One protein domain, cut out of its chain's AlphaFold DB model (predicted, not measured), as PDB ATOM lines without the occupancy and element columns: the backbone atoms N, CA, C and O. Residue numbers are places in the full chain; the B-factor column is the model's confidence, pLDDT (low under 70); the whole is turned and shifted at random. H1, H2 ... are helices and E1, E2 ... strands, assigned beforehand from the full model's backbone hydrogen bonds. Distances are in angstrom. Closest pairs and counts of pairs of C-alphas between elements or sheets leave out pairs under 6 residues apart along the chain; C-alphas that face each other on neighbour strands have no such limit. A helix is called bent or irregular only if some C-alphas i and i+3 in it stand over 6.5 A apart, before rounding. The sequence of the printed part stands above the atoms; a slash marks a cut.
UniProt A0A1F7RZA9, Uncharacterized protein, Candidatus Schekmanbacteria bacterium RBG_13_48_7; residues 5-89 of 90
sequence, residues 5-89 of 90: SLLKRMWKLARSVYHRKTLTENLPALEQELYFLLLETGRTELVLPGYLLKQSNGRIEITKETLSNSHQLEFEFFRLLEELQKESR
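This is residues 5 to 89 of the 90 residues of an uncharacterized protein of Candidatus Schekmanbacteria bacterium RBG_13_48_7 (UniProt A0A1F7RZA9). Two long helices, H1 and H4, lie side by side and run opposite ways; next to this pair is a small sheet of three strands with a third helix, H3, over one face. H1 meets H3 and H4 meets the sheet's edge strand E1, while the short H2 turns the chain from H1 towards H3. The printed part has 85 residues, with named elements in the order H1, H2, H3, E1, E2, E3, H4; the sheet's order is E1, E2, E3, antiparallel throughout. The class is mixed, helices and strands, and the whole is compact, with a radius of gyration of the C-alphas of 12.0 A and spans of 34 by 31 by 21 A.

H1, residues 5 to 20, and H2, residues 23 to 26, only just touch, with 3 pairs of C-alphas within 8 A and only at the corner by their link; the closest C-alphas are those of Val 17 and Leu 23, 4.8 A apart. With residues 6 to 10 alone, H1 touches H3, residues 28 to 41, at a steep tilt of 57 degrees, opposite ways; the closest C-alphas, of Leu 6 and Glu 33, are 6.7 A apart. H1 touches H4, residues 70 to 87, at a shallow tilt of 22 degrees, opposite ways; the C-alphas of Ala 14 and Phe 78, the closest, are 6.6 A apart. E1, residues 45 to 48, E2, residues 51 to 56, and E3, residues 59 to 64, form a meander, each strand the antiparallel neighbour of the one before. In the hairpin E1 and E2, N 46 and O 53 are within hydrogen-bond range at 2.8 A; in the hairpin E2 and E3, N 54 and O 61 are at 2.9 A. H3 is on the sheet at a height over the sheet of 8.6 A, two layers with the helix on one face. H4 only grazes the sheet, with residues 70 to 80; the C-alphas of Leu 48 and Leu 73, the closest of E1 and H4, are 6.1 A apart. H1 and E3 are apart. Every O i to N i+4 pair is within hydrogen-bond range in H1 and H4, and 8 of 10 are in H3; H2 is too short for such a pair.

H1 begins at C-alpha 5 (-57.640, 31.213, -38.630) and is 22.6 A long; H2 is 5.3 A. H3 is 20.2 A long and irregular, with C-alphas 29 and 32 7.8 A apart. E1 is 9.8 A, E2 15.5 A and E3 16.3 A long. H4, 26.3 A, ends at C-alpha 87 (-50.590, 32.893, -26.119).

The C-alphas of Thr 66 and Arg 89, the two farthest apart, are 35.3 A apart. The printed part has no cut, and each link between named elements is tight. The mean pLDDT of the printed part is 72.9, with residues 16 to 28, 49, 66 to 75 and 88 to 89 under 70.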
ATOM      1  N   SER A   5     -57.662  31.732 -37.255       79.31
ATOM      2  CA  SER A   5     -57.640  31.213 -38.630       79.31
ATOM      3  C   SER A   5     -56.223  31.024 -39.175       79.31
ATOM      4  O   SER A   5     -55.959  29.990 -39.788       79.31
ATOM      5  N   LEU A   6     -55.313  31.975 -38.935       79.12
ATOM      6  CA  LEU A   6     -53.910  31.873 -39.344       79.12
ATOM      7  C   LEU A   6     -53.237  30.706 -38.622       79.12
ATOM      8  O   LEU A   6     -52.647  29.841 -39.264       79.12
ATOM      9  N   LEU A   7     -53.435  30.612 -37.307       79.06
ATOM     10  CA  LEU A   7     -52.852  29.553 -36.491       79.06
ATOM     11  C   LEU A   7     -53.316  28.151 -36.927       79.06
ATOM     12  O   LEU A   7     -52.505  27.236 -37.040       79.06
ATOM     13  N   LYS A   8     -54.609  27.976 -37.243       82.50
ATOM     14  CA  LYS A   8     -55.146  26.708 -37.779       82.50
ATOM     15  C   LYS A   8     -54.525  26.334 -39.127       82.50
ATOM     16  O   LYS A   8     -54.206  25.162 -39.338       82.50
ATOM     17  N   ARG A   9     -54.352  27.305 -40.035       79.50
ATOM     18  CA  ARG A   9     -53.680  27.077 -41.326       79.50
ATOM     19  C   ARG A   9     -52.211  26.697 -41.122       79.50
ATOM     20  O   ARG A   9     -51.766  25.718 -41.715       79.50
ATOM     21  N   MET A  10     -51.505  27.385 -40.224       78.69
ATOM     22  CA  MET A  10     -50.107  27.100 -39.885       78.69
ATOM     23  C   MET A  10     -49.915  25.743 -39.206       78.69
ATOM     24  O   MET A  10     -48.996  25.010 -39.557       78.69
ATOM     25  N   TRP A  11     -50.832  25.325 -38.333       81.38
ATOM     26  CA  TRP A  11     -50.802  23.980 -37.751       81.38
ATOM     27  C   TRP A  11     -51.022  22.874 -38.785       81.38
ATOM     28  O   TRP A  11     -50.327  21.856 -38.774       81.38
ATOM     29  N   LYS A  12     -51.982  23.061 -39.701       79.81
ATOM     30  CA  LYS A  12     -52.217  22.118 -40.804       79.81
ATOM     31  C   LYS A  12     -50.984  22.020 -41.707       79.81
ATOM     32  O   LYS A  12     -50.628  20.918 -42.120       79.81
ATOM     33  N   LEU A  13     -50.330  23.155 -41.956       72.44
ATOM     34  CA  LEU A  13     -49.077  23.227 -42.694       72.44
ATOM     35  C   LEU A  13     -47.979  22.429 -41.992       72.44
ATOM     36  O   LEU A  13     -47.469  21.482 -42.581       72.44
ATOM     37  N   ALA A  14     -47.677  22.748 -40.732       72.31
ATOM     38  CA  ALA A  14     -46.642  22.085 -39.941       72.31
ATOM     39  C   ALA A  14     -46.830  20.567 -39.902       72.31
ATOM     40  O   ALA A  14     -45.906  19.810 -40.190       72.31
ATOM     41  N   ARG A  15     -48.067  20.104 -39.674       72.44
ATOM     42  CA  ARG A  15     -48.396  18.674 -39.744       72.44
ATOM     43  C   ARG A  15     -48.124  18.054 -41.113       72.44
ATOM     44  O   ARG A  15     -47.683  16.908 -41.172       72.44
ATOM     45  N   SER A  16     -48.372  18.777 -42.204       66.50
ATOM     46  CA  SER A  16     -48.036  18.297 -43.547       66.50
ATOM     47  C   SER A  16     -46.525  18.209 -43.773       66.50
ATOM     48  O   SER A  16     -46.088  17.316 -44.494       66.50
ATOM     49  N   VAL A  17     -45.731  19.092 -43.157       61.25
ATOM     50  CA  VAL A  17     -44.259  19.053 -43.214       61.25
ATOM     51  C   VAL A  17     -43.735  17.764 -42.592       61.25
ATOM     52  O   VAL A  17     -43.049  16.999 -43.264       61.25
ATOM     53  N   TYR A  18     -44.147  17.496 -41.353       62.19
ATOM     54  CA  TYR A  18     -43.704  16.356 -40.545       62.19
ATOM     55  C   TYR A  18     -44.027  15.000 -41.163       62.19
ATOM     56  O   TYR A  18     -43.265  14.048 -41.040       62.19
ATOM     57  N   HIS A  19     -45.171  14.896 -41.845       56.03
ATOM     58  CA  HIS A  19     -45.641  13.611 -42.351       56.03
ATOM     59  C   HIS A  19     -45.301  13.325 -43.814       56.03
ATOM     60  O   HIS A  19     -45.474  12.179 -44.228       56.03
ATOM     61  N   ARG A  20     -44.897  14.310 -44.634       49.75
ATOM     62  CA  ARG A  20     -44.945  14.104 -46.096       49.75
ATOM     63  C   ARG A  20     -43.813  14.632 -46.966       49.75
ATOM     64  O   ARG A  20     -43.917  14.437 -48.167       49.75
ATOM     65  N   LYS A  21     -42.739  15.259 -46.476       54.06
ATOM     66  CA  LYS A  21     -41.752  15.909 -47.382       54.06
ATOM     67  C   LYS A  21     -42.393  16.922 -48.371       54.06
ATOM     68  O   LYS A  21     -41.759  17.303 -49.350       54.06
ATOM     69  N   THR A  22     -43.625  17.383 -48.129       59.94
ATOM     70  CA  THR A  22     -44.416  18.219 -49.060       59.94
ATOM     71  C   THR A  22     -44.411  19.706 -48.708       59.94
ATOM     72  O   THR A  22     -45.059  20.493 -49.397       59.94
ATOM     73  N   LEU A  23     -43.702  20.125 -47.653       60.62
ATOM     74  CA  LEU A  23     -43.569  21.550 -47.314       60.62
ATOM     75  C   LEU A  23     -42.997  22.335 -48.495       60.62
ATOM     76  O   LEU A  23     -43.531  23.359 -48.898       60.62
ATOM     77  N   THR A  24     -41.955  21.758 -49.081       59.06
ATOM     78  CA  THR A  24     -41.264  22.163 -50.300       59.06
ATOM     79  C   THR A  24     -42.217  22.486 -51.450       59.06
ATOM     80  O   THR A  24     -41.995  23.453 -52.164       59.06
ATOM     81  N   GLU A  25     -43.279  21.695 -51.620       64.75
ATOM     82  CA  GLU A  25     -44.223  21.807 -52.741       64.75
ATOM     83  C   GLU A  25     -45.332  22.836 -52.486       64.75
ATOM     84  O   GLU A  25     -45.953  23.318 -53.427       64.75
ATOM     85  N   ASN A  26     -45.583  23.187 -51.221       67.69
ATOM     86  CA  ASN A  26     -46.682  24.073 -50.825       67.69
ATOM     87  C   ASN A  26     -46.202  25.429 -50.287       67.69
ATOM     88  O   ASN A  26     -47.020  26.312 -50.044       67.69
ATOM     89  N   LEU A  27     -44.891  25.609 -50.114       69.06
ATOM     90  CA  LEU A  27     -44.262  26.828 -49.603       69.06
ATOM     91  C   LEU A  27     -44.646  28.103 -50.371       69.06
ATOM     92  O   LEU A  27     -45.039  29.064 -49.712       69.06
ATOM     93  N   PRO A  28     -44.639  28.123 -51.719       69.44
ATOM     94  CA  PRO A  28     -45.052  29.312 -52.470       69.44
ATOM     95  C   PRO A  28     -46.514  29.705 -52.220       69.44
ATOM     96  O   PRO A  28     -46.852  30.881 -52.177       69.44
ATOM     97  N   ALA A  29     -47.394  28.722 -52.004       71.94
ATOM     98  CA  ALA A  29     -48.813  28.962 -51.741       71.94
ATOM     99  C   ALA A  29     -49.092  29.472 -50.315       71.94
ATOM    100  O   ALA A  29     -50.232  29.804 -50.004       71.94
ATOM    101  N   LEU A  30     -48.077  29.496 -49.446       73.06
ATOM    102  CA  LEU A  30     -48.190  29.815 -48.020       73.06
ATOM    103  C   LEU A  30     -47.268  30.965 -47.605       73.06
ATOM    104  O   LEU A  30     -47.154  31.273 -46.420       73.06
ATOM    105  N   GLU A  31     -46.617  31.610 -48.575       75.38
ATOM    106  CA  GLU A  31     -45.696  32.724 -48.364       75.38
ATOM    107  C   GLU A  31     -46.361  33.877 -47.600       75.38
ATOM    108  O   GLU A  31     -45.778  34.411 -46.657       75.38
ATOM    109  N   GLN A  32     -47.615  34.210 -47.928       78.06
ATOM    110  CA  GLN A  32     -48.361  35.247 -47.212       78.06
ATOM    111  C   GLN A  32     -48.648  34.861 -45.761       78.06
ATOM    112  O   GLN A  32     -48.453  35.671 -44.859       78.06
ATOM    113  N   GLU A  33     -49.100  33.637 -45.490       80.19
ATOM    114  CA  GLU A  33     -49.345  33.201 -44.117       80.19
ATOM    115  C   GLU A  33     -48.064  33.139 -43.286       80.19
ATOM    116  O   GLU A  33     -48.086  33.511 -42.113       80.19
ATOM    117  N   LEU A  34     -46.951  32.714 -43.883       78.69
ATOM    118  CA  LEU A  34     -45.647  32.707 -43.224       78.69
ATOM    119  C   LEU A  34     -45.135  34.137 -42.975       78.69
ATOM    120  O   LEU A  34     -44.521  34.396 -41.941       78.69
ATOM    121  N   TYR A  35     -45.470  35.085 -43.853       79.62
ATOM    122  CA  TYR A  35     -45.246  36.520 -43.646       79.62
ATOM    123  C   TYR A  35     -46.031  37.083 -42.487       79.62
ATOM    124  O   TYR A  35     -45.447  37.713 -41.605       79.62
ATOM    125  N   PHE A  36     -47.327  36.800 -42.429       78.94
ATOM    126  CA  PHE A  36     -48.124  37.207 -41.285       78.94
ATOM    127  C   PHE A  36     -47.628  36.556 -39.994       78.94
ATOM    128  O   PHE A  36     -47.618  37.213 -38.961       78.94
ATOM    129  N   LEU A  37     -47.157  35.308 -40.039       80.94
ATOM    130  CA  LEU A  37     -46.572  34.645 -38.875       80.94
ATOM    131  C   LEU A  37     -45.308  35.366 -38.375       80.94
ATOM    132  O   LEU A  37     -45.194  35.621 -37.178       80.94
ATOM    133  N   LEU A  38     -44.378  35.722 -39.266       80.19
ATOM    134  CA  LEU A  38     -43.165  36.470 -38.909       80.19
ATOM    135  C   LEU A  38     -43.492  37.855 -38.338       80.19
ATOM    136  O   LEU A  38     -42.993  38.213 -37.272       80.19
ATOM    137  N   LEU A  39     -44.399  38.589 -38.988       79.25
ATOM    138  CA  LEU A  39     -44.850  39.900 -38.520       79.25
ATOM    139  C   LEU A  39     -45.497  39.839 -37.135       79.25
ATOM    140  O   LEU A  39     -45.160  40.630 -36.260       79.25
ATOM    141  N   GLU A  40     -46.419  38.899 -36.930       77.56
ATOM    142  CA  GLU A  40     -47.154  38.760 -35.671       77.56
ATOM    143  C   GLU A  40     -46.266  38.268 -34.523       77.56
ATOM    144  O   GLU A  40     -46.521  38.598 -33.368       77.56
ATOM    145  N   THR A  41     -45.219  37.496 -34.827       74.69
ATOM    146  CA  THR A  41     -44.240  37.027 -33.831       74.69
ATOM    147  C   THR A  41     -43.108  38.025 -33.582       74.69
ATOM    148  O   THR A  41     -42.293  37.801 -32.688       74.69
ATOM    149  N   GLY A  42     -43.014  39.097 -34.376       77.88
ATOM    150  CA  GLY A  42     -41.878  40.024 -34.361       77.88
ATOM    151  C   GLY A  42     -40.548  39.373 -34.761       77.88
ATOM    152  O   GLY A  42     -39.485  39.928 -34.481       77.88
ATOM    153  N   ARG A  43     -40.583  38.187 -35.380       78.44
ATOM    154  CA  ARG A  43     -39.384  37.461 -35.804       78.44
ATOM    155  C   ARG A  43     -38.937  37.966 -37.168       78.44
ATOM    156  O   ARG A  43     -39.744  38.170 -38.068       78.44
ATOM    157  N   THR A  44     -37.630  38.108 -37.339       82.38
ATOM    158  CA  THR A  44     -37.018  38.485 -38.622       82.38
ATOM    159  C   THR A  44     -36.708  37.278 -39.499       82.38
ATOM    160  O   THR A  44     -36.472  37.428 -40.695       82.38
ATOM    161  N   GLU A  45     -36.693  36.081 -38.916       83.62
ATOM    162  CA  GLU A  45     -36.402  34.836 -39.614       83.62
ATOM    163  C   GLU A  45     -37.181  33.657 -39.029       83.62
ATOM    164  O   GLU A  45     -37.526  33.624 -37.844       83.62
ATOM    165  N   LEU A  46     -37.470  32.685 -39.888       78.56
ATOM    166  CA  LEU A  46     -38.105  31.427 -39.541       78.56
ATOM    167  C   LEU A  46     -37.411  30.311 -40.308       78.56
ATOM    168  O   LEU A  46     -37.451  30.263 -41.537       78.56
ATOM    169  N   VAL A  47     -36.801  29.396 -39.566       75.56
ATOM    170  CA  VAL A  47     -36.185  28.210 -40.151       75.56
ATOM    171  C   VAL A  47     -37.239  27.121 -40.265       75.56
ATOM    172  O   VAL A  47     -37.873  26.740 -39.281       75.56
ATOM    173  N   LEU A  48     -37.423  26.624 -41.479       74.38
ATOM    174  CA  LEU A  48     -38.257  25.482 -41.792       74.38
ATOM    175  C   LEU A  48     -37.396  24.332 -42.338       74.38
ATOM    176  O   LEU A  48     -36.284  24.538 -42.828       74.38
ATOM    177  N   PRO A  49     -37.893  23.090 -42.310       69.81
ATOM    178  CA  PRO A  49     -37.180  21.960 -42.895       69.81
ATOM    179  C   PRO A  49     -36.895  22.181 -44.387       69.81
ATOM    180  O   PRO A  49     -37.809  22.210 -45.210       69.81
ATOM    181  N   GLY A  50     -35.614  22.338 -44.730       70.25
ATOM    182  CA  GLY A  50     -35.157  22.579 -46.100       70.25
ATOM    183  C   GLY A  50     -35.235  24.037 -46.574       70.25
ATOM    184  O   GLY A  50     -34.922  24.292 -47.739       70.25
ATOM    185  N   TYR A  51     -35.669  24.976 -45.722       75.25
ATOM    186  CA  TYR A  51     -35.927  26.367 -46.100       75.25
ATOM    187  C   TYR A  51     -35.663  27.357 -44.968       75.25
ATOM    188  O   TYR A  51     -36.059  27.139 -43.831       75.25
ATOM    189  N   LEU A  52     -35.103  28.507 -45.308       79.38
ATOM    190  CA  LEU A  52     -35.003  29.670 -44.444       79.38
ATOM    191  C   LEU A  52     -35.920  30.760 -44.982       79.38
ATOM    192  O   LEU A  52     -35.807  31.154 -46.140       79.38
ATOM    193  N   LEU A  53     -36.820  31.253 -44.140       82.75
ATOM    194  CA  LEU A  53     -37.624  32.427 -44.437       82.75
ATOM    195  C   LEU A  53     -37.021  33.610 -43.712       82.75
ATOM    196  O   LEU A  53     -36.873  33.571 -42.493       82.75
ATOM    197  N   LYS A  54     -36.709  34.670 -44.449       86.25
ATOM    198  CA  LYS A  54     -36.163  35.900 -43.890       86.25
ATOM    199  C   LYS A  54     -37.036  37.075 -44.281       86.25
ATOM    200  O   LYS A  54     -37.322  37.282 -45.458       86.25
ATOM    201  N   GLN A  55     -37.455  37.859 -43.300       81.00
ATOM    202  CA  GLN A  55     -38.118  39.123 -43.557       81.00
ATOM    203  C   GLN A  55     -37.057  40.186 -43.866       81.00
ATOM    204  O   GLN A  55     -36.178  40.461 -43.051       81.00
ATOM    205  N   SER A  56     -37.148  40.805 -45.039       80.44
ATOM    206  CA  SER A  56     -36.269  41.895 -45.465       80.44
ATOM    207  C   SER A  56     -37.080  42.950 -46.211       80.44
ATOM    208  O   SER A  56     -37.814  42.634 -47.146       80.44
ATOM    209  N   ASN A  57     -36.980  44.215 -45.793       75.25
ATOM    210  CA  ASN A  57     -37.626  45.359 -46.455       75.25
ATOM    211  C   ASN A  57     -39.135  45.174 -46.727       75.25
ATOM    212  O   ASN A  57     -39.639  45.517 -47.795       75.25
ATOM    213  N   GLY A  58     -39.860  44.591 -45.768       73.81
ATOM    214  CA  GLY A  58     -41.300  44.343 -45.886       73.81
ATOM    215  C   GLY A  58     -41.683  43.177 -46.804       73.81
ATOM    216  O   GLY A  58     -42.874  42.962 -47.005       73.81
ATOM    217  N   ARG A  59     -40.714  42.412 -47.319       76.94
ATOM    218  CA  ARG A  59     -40.912  41.191 -48.116       76.94
ATOM    219  C   ARG A  59     -40.377  39.967 -47.369       76.94
ATOM    220  O   ARG A  59     -39.529  40.112 -46.487       76.94
ATOM    221  N   ILE A  60     -40.858  38.777 -47.726       78.56
ATOM    222  CA  ILE A  60     -40.194  37.519 -47.365       78.56
ATOM    223  C   ILE A  60     -39.266  37.110 -48.490       78.56
ATOM    224  O   ILE A  60     -39.644  37.113 -49.655       78.56
ATOM    225  N   GLU A  61     -38.072  36.693 -48.111       82.81
ATOM    226  CA  GLU A  61     -37.180  35.913 -48.944       82.81
ATOM    227  C   GLU A  61     -37.203  34.460 -48.457       82.81
ATOM    228  O   GLU A  61     -36.964  34.194 -47.276       82.81
ATOM    229  N   ILE A  62     -37.556  33.527 -49.347       77.69
ATOM    230  CA  ILE A  62     -37.558  32.087 -49.072       77.69
ATOM    231  C   ILE A  62     -36.318  31.483 -49.731       77.69
ATOM    232  O   ILE A  62     -36.275  31.308 -50.950       77.69
ATOM    233  N   THR A  63     -35.328  31.114 -48.928       79.56
ATOM    234  CA  THR A  63     -34.096  30.480 -49.402       79.56
ATOM    235  C   THR A  63     -34.151  28.990 -49.123       79.56
ATOM    236  O   THR A  63     -34.422  28.571 -48.003       79.56
ATOM    237  N   LYS A  64     -33.887  28.156 -50.132       74.25
ATOM    238  CA  LYS A  64     -33.752  26.712 -49.922       74.25
ATOM    239  C   LYS A  64     -32.406  26.438 -49.258       74.25
ATOM    240  O   LYS A  64     -31.369  26.626 -49.889       74.25
ATOM    241  N   GLU A  65     -32.421  25.966 -48.020       72.25
ATOM    242  CA  GLU A  65     -31.206  25.553 -47.321       72.25
ATOM    243  C   GLU A  65     -31.199  24.036 -47.142       72.25
ATOM    244  O   GLU A  65     -32.097  23.448 -46.538       72.25
ATOM    245  N   THR A  66     -30.153  23.377 -47.633       58.56
ATOM    246  CA  THR A  66     -29.832  21.994 -47.262       58.56
ATOM    247  C   THR A  66     -29.253  21.976 -45.852       58.56
ATOM    248  O   THR A  66     -28.059  21.769 -45.652       58.56
ATOM    249  N   LEU A  67     -30.101  22.236 -44.860       57.34
ATOM    250  CA  LEU A  67     -29.732  22.087 -43.460       57.34
ATOM    251  C   LEU A  67     -29.661  20.590 -43.143       57.34
ATOM    252  O   LEU A  67     -30.641  19.860 -43.284       57.34
ATOM    253  N   SER A  68     -28.488  20.135 -42.707       56.12
ATOM    254  CA  SER A  68     -28.200  18.739 -42.351       56.12
ATOM    255  C   SER A  68     -28.981  18.230 -41.126       56.12
ATOM    256  O   SER A  68     -28.988  17.028 -40.878       56.12
ATOM    257  N   ASN A  69     -29.687  19.112 -40.403       57.56
ATOM    258  CA  ASN A  69     -30.437  18.814 -39.175       57.56
ATOM    259  C   ASN A  69     -31.956  19.020 -39.329       57.56
ATOM    260  O   ASN A  69     -32.589  19.730 -38.547       57.56
ATOM    261  N   SER A  70     -32.572  18.374 -40.322       58.25
ATOM    262  CA  SER A  70     -34.012  18.497 -40.604       58.25
ATOM    263  C   SER A  70     -34.919  18.196 -39.396       58.25
ATOM    264  O   SER A  70     -35.879  18.924 -39.173       58.25
ATOM    265  N   HIS A  71     -34.592  17.199 -38.563       57.16
ATOM    266  CA  HIS A  71     -35.410  16.831 -37.394       57.16
ATOM    267  C   HIS A  71     -35.413  17.879 -36.270       57.16
ATOM    268  O   HIS A  71     -36.439  18.091 -35.626       57.16
ATOM    269  N   GLN A  72     -34.282  18.545 -36.022       60.91
ATOM    270  CA  GLN A  72     -34.201  19.584 -34.989       60.91
ATOM    271  C   GLN A  72     -34.996  20.828 -35.409       60.91
ATOM    272  O   GLN A  72     -35.635  21.477 -34.588       60.91
ATOM    273  N   LEU A  73     -35.020  21.108 -36.712       62.75
ATOM    274  CA  LEU A  73     -35.737  22.236 -37.303       62.75
ATOM    275  C   LEU A  73     -37.245  21.990 -37.426       62.75
ATOM    276  O   LEU A  73     -38.035  22.919 -37.270       62.75
ATOM    277  N   GLU A  74     -37.667  20.739 -37.634       63.09
ATOM    278  CA  GLU A  74     -39.076  20.343 -37.513       63.09
ATOM    279  C   GLU A  74     -39.610  20.641 -36.107       63.09
ATOM    280  O   GLU A  74     -40.681  21.230 -35.959       63.09
ATOM    281  N   PHE A  75     -38.838  20.289 -35.076       65.75
ATOM    282  CA  PHE A  75     -39.205  20.520 -33.680       65.75
ATOM    283  C   PHE A  75     -39.346  22.014 -33.348       65.75
ATOM    284  O   PHE A  75     -40.317  22.413 -32.707       65.75
ATOM    285  N   GLU A  76     -38.428  22.849 -33.839       70.06
ATOM    286  CA  GLU A  76     -38.461  24.304 -33.649       70.06
ATOM    287  C   GLU A  76     -39.708  24.962 -34.260       70.06
ATOM    288  O   GLU A  76     -40.345  25.804 -33.619       70.06
ATOM    289  N   PHE A  77     -40.118  24.543 -35.463       74.62
ATOM    290  CA  PHE A  77     -41.322  25.086 -36.097       74.62
ATOM    291  C   PHE A  77     -42.600  24.707 -35.337       74.62
ATOM    292  O   PHE A  77     -43.468  25.552 -35.111       74.62
ATOM    293  N   PHE A  78     -42.717  23.454 -34.890       75.19
ATOM    294  CA  PHE A  78     -43.857  23.023 -34.078       75.19
ATOM    295  C   PHE A  78     -43.915  23.712 -32.723       75.19
ATOM    296  O   PHE A  78     -45.000  24.097 -32.284       75.19
ATOM    297  N   ARG A  79     -42.757  23.894 -32.082       78.00
ATOM    298  CA  ARG A  79     -42.642  24.608 -30.811       78.00
ATOM    299  C   ARG A  79     -43.166  26.036 -30.934       78.00
ATOM    300  O   ARG A  79     -43.996  26.434 -30.124       78.00
ATOM    301  N   LEU A  80     -42.779  26.757 -31.989       78.88
ATOM    302  CA  LEU A  80     -43.288  28.105 -32.261       78.88
ATOM    303  C   LEU A  80     -44.820  28.135 -32.374       78.88
ATOM    304  O   LEU A  80     -45.475  28.990 -31.784       78.88
ATOM    305  N   LEU A  81     -45.414  27.203 -33.122       79.44
ATOM    306  CA  LEU A  81     -46.873  27.155 -33.265       79.44
ATOM    307  C   LEU A  81     -47.582  26.811 -31.955       79.44
ATOM    308  O   LEU A  81     -48.677  27.316 -31.701       79.44
ATOM    309  N   GLU A  82     -46.971  25.970 -31.124       82.19
ATOM    310  CA  GLU A  82     -47.492  25.638 -29.802       82.19
ATOM    311  C   GLU A  82     -47.444  26.843 -28.848       82.19
ATOM    312  O   GLU A  82     -48.424  27.111 -28.150       82.19
ATOM    313  N   GLU A  83     -46.339  27.593 -28.847       81.94
ATOM    314  CA  GLU A  83     -46.178  28.835 -28.080       81.94
ATOM    315  C   GLU A  83     -47.253  29.857 -28.473       81.94
ATOM    316  O   GLU A  83     -48.017  30.317 -27.621       81.94
ATOM    317  N   LEU A  84     -47.426  30.100 -29.774       79.19
ATOM    318  CA  LEU A  84     -48.446  31.020 -30.287       79.19
ATOM    319  C   LEU A  84     -49.876  30.563 -29.963       79.19
ATOM    320  O   LEU A  84     -50.761  31.382 -29.708       79.19
ATOM    321  N   GLN A  85     -50.126  29.250 -29.942       76.88
ATOM    322  CA  GLN A  85     -51.422  28.708 -29.536       76.88
ATOM    323  C   GLN A  85     -51.718  28.949 -28.056       76.88
ATOM    324  O   GLN A  85     -52.869  29.201 -27.693       76.88
ATOM    325  N   LYS A  86     -50.698  28.821 -27.202       79.94
ATOM    326  CA  LYS A  86     -50.806  29.069 -25.761       79.94
ATOM    327  C   LYS A  86     -51.058  30.552 -25.490       79.94
ATOM    328  O   LYS A  86     -51.903  30.864 -24.655       79.94
ATOM    329  N   GLU A  87     -50.397  31.443 -26.224       74.19
ATOM    330  CA  GLU A  87     -50.590  32.893 -26.119       74.19
ATOM    331  C   GLU A  87     -51.965  33.350 -26.611       74.19
ATOM    332  O   GLU A  87     -52.616  34.136 -25.937       74.19
ATOM    333  N   SER A  88     -52.478  32.794 -27.714       68.88
ATOM    334  CA  SER A  88     -53.810  33.134 -28.245       68.88
ATOM    335  C   SER A  88     -54.984  32.747 -27.324       68.88
ATOM    336  O   SER A  88     -56.123  33.117 -27.617       68.88
ATOM    337  N   ARG A  89     -54.753  31.950 -26.274       64.62
ATOM    338  CA  ARG A  89     -55.778  31.531 -25.299       64.62
ATOM    339  C   ARG A  89     -55.802  32.387 -24.026       64.62
ATOM    340  O   ARG A  89     -56.674  32.146 -23.193       64.62
TER     341      ARG A  89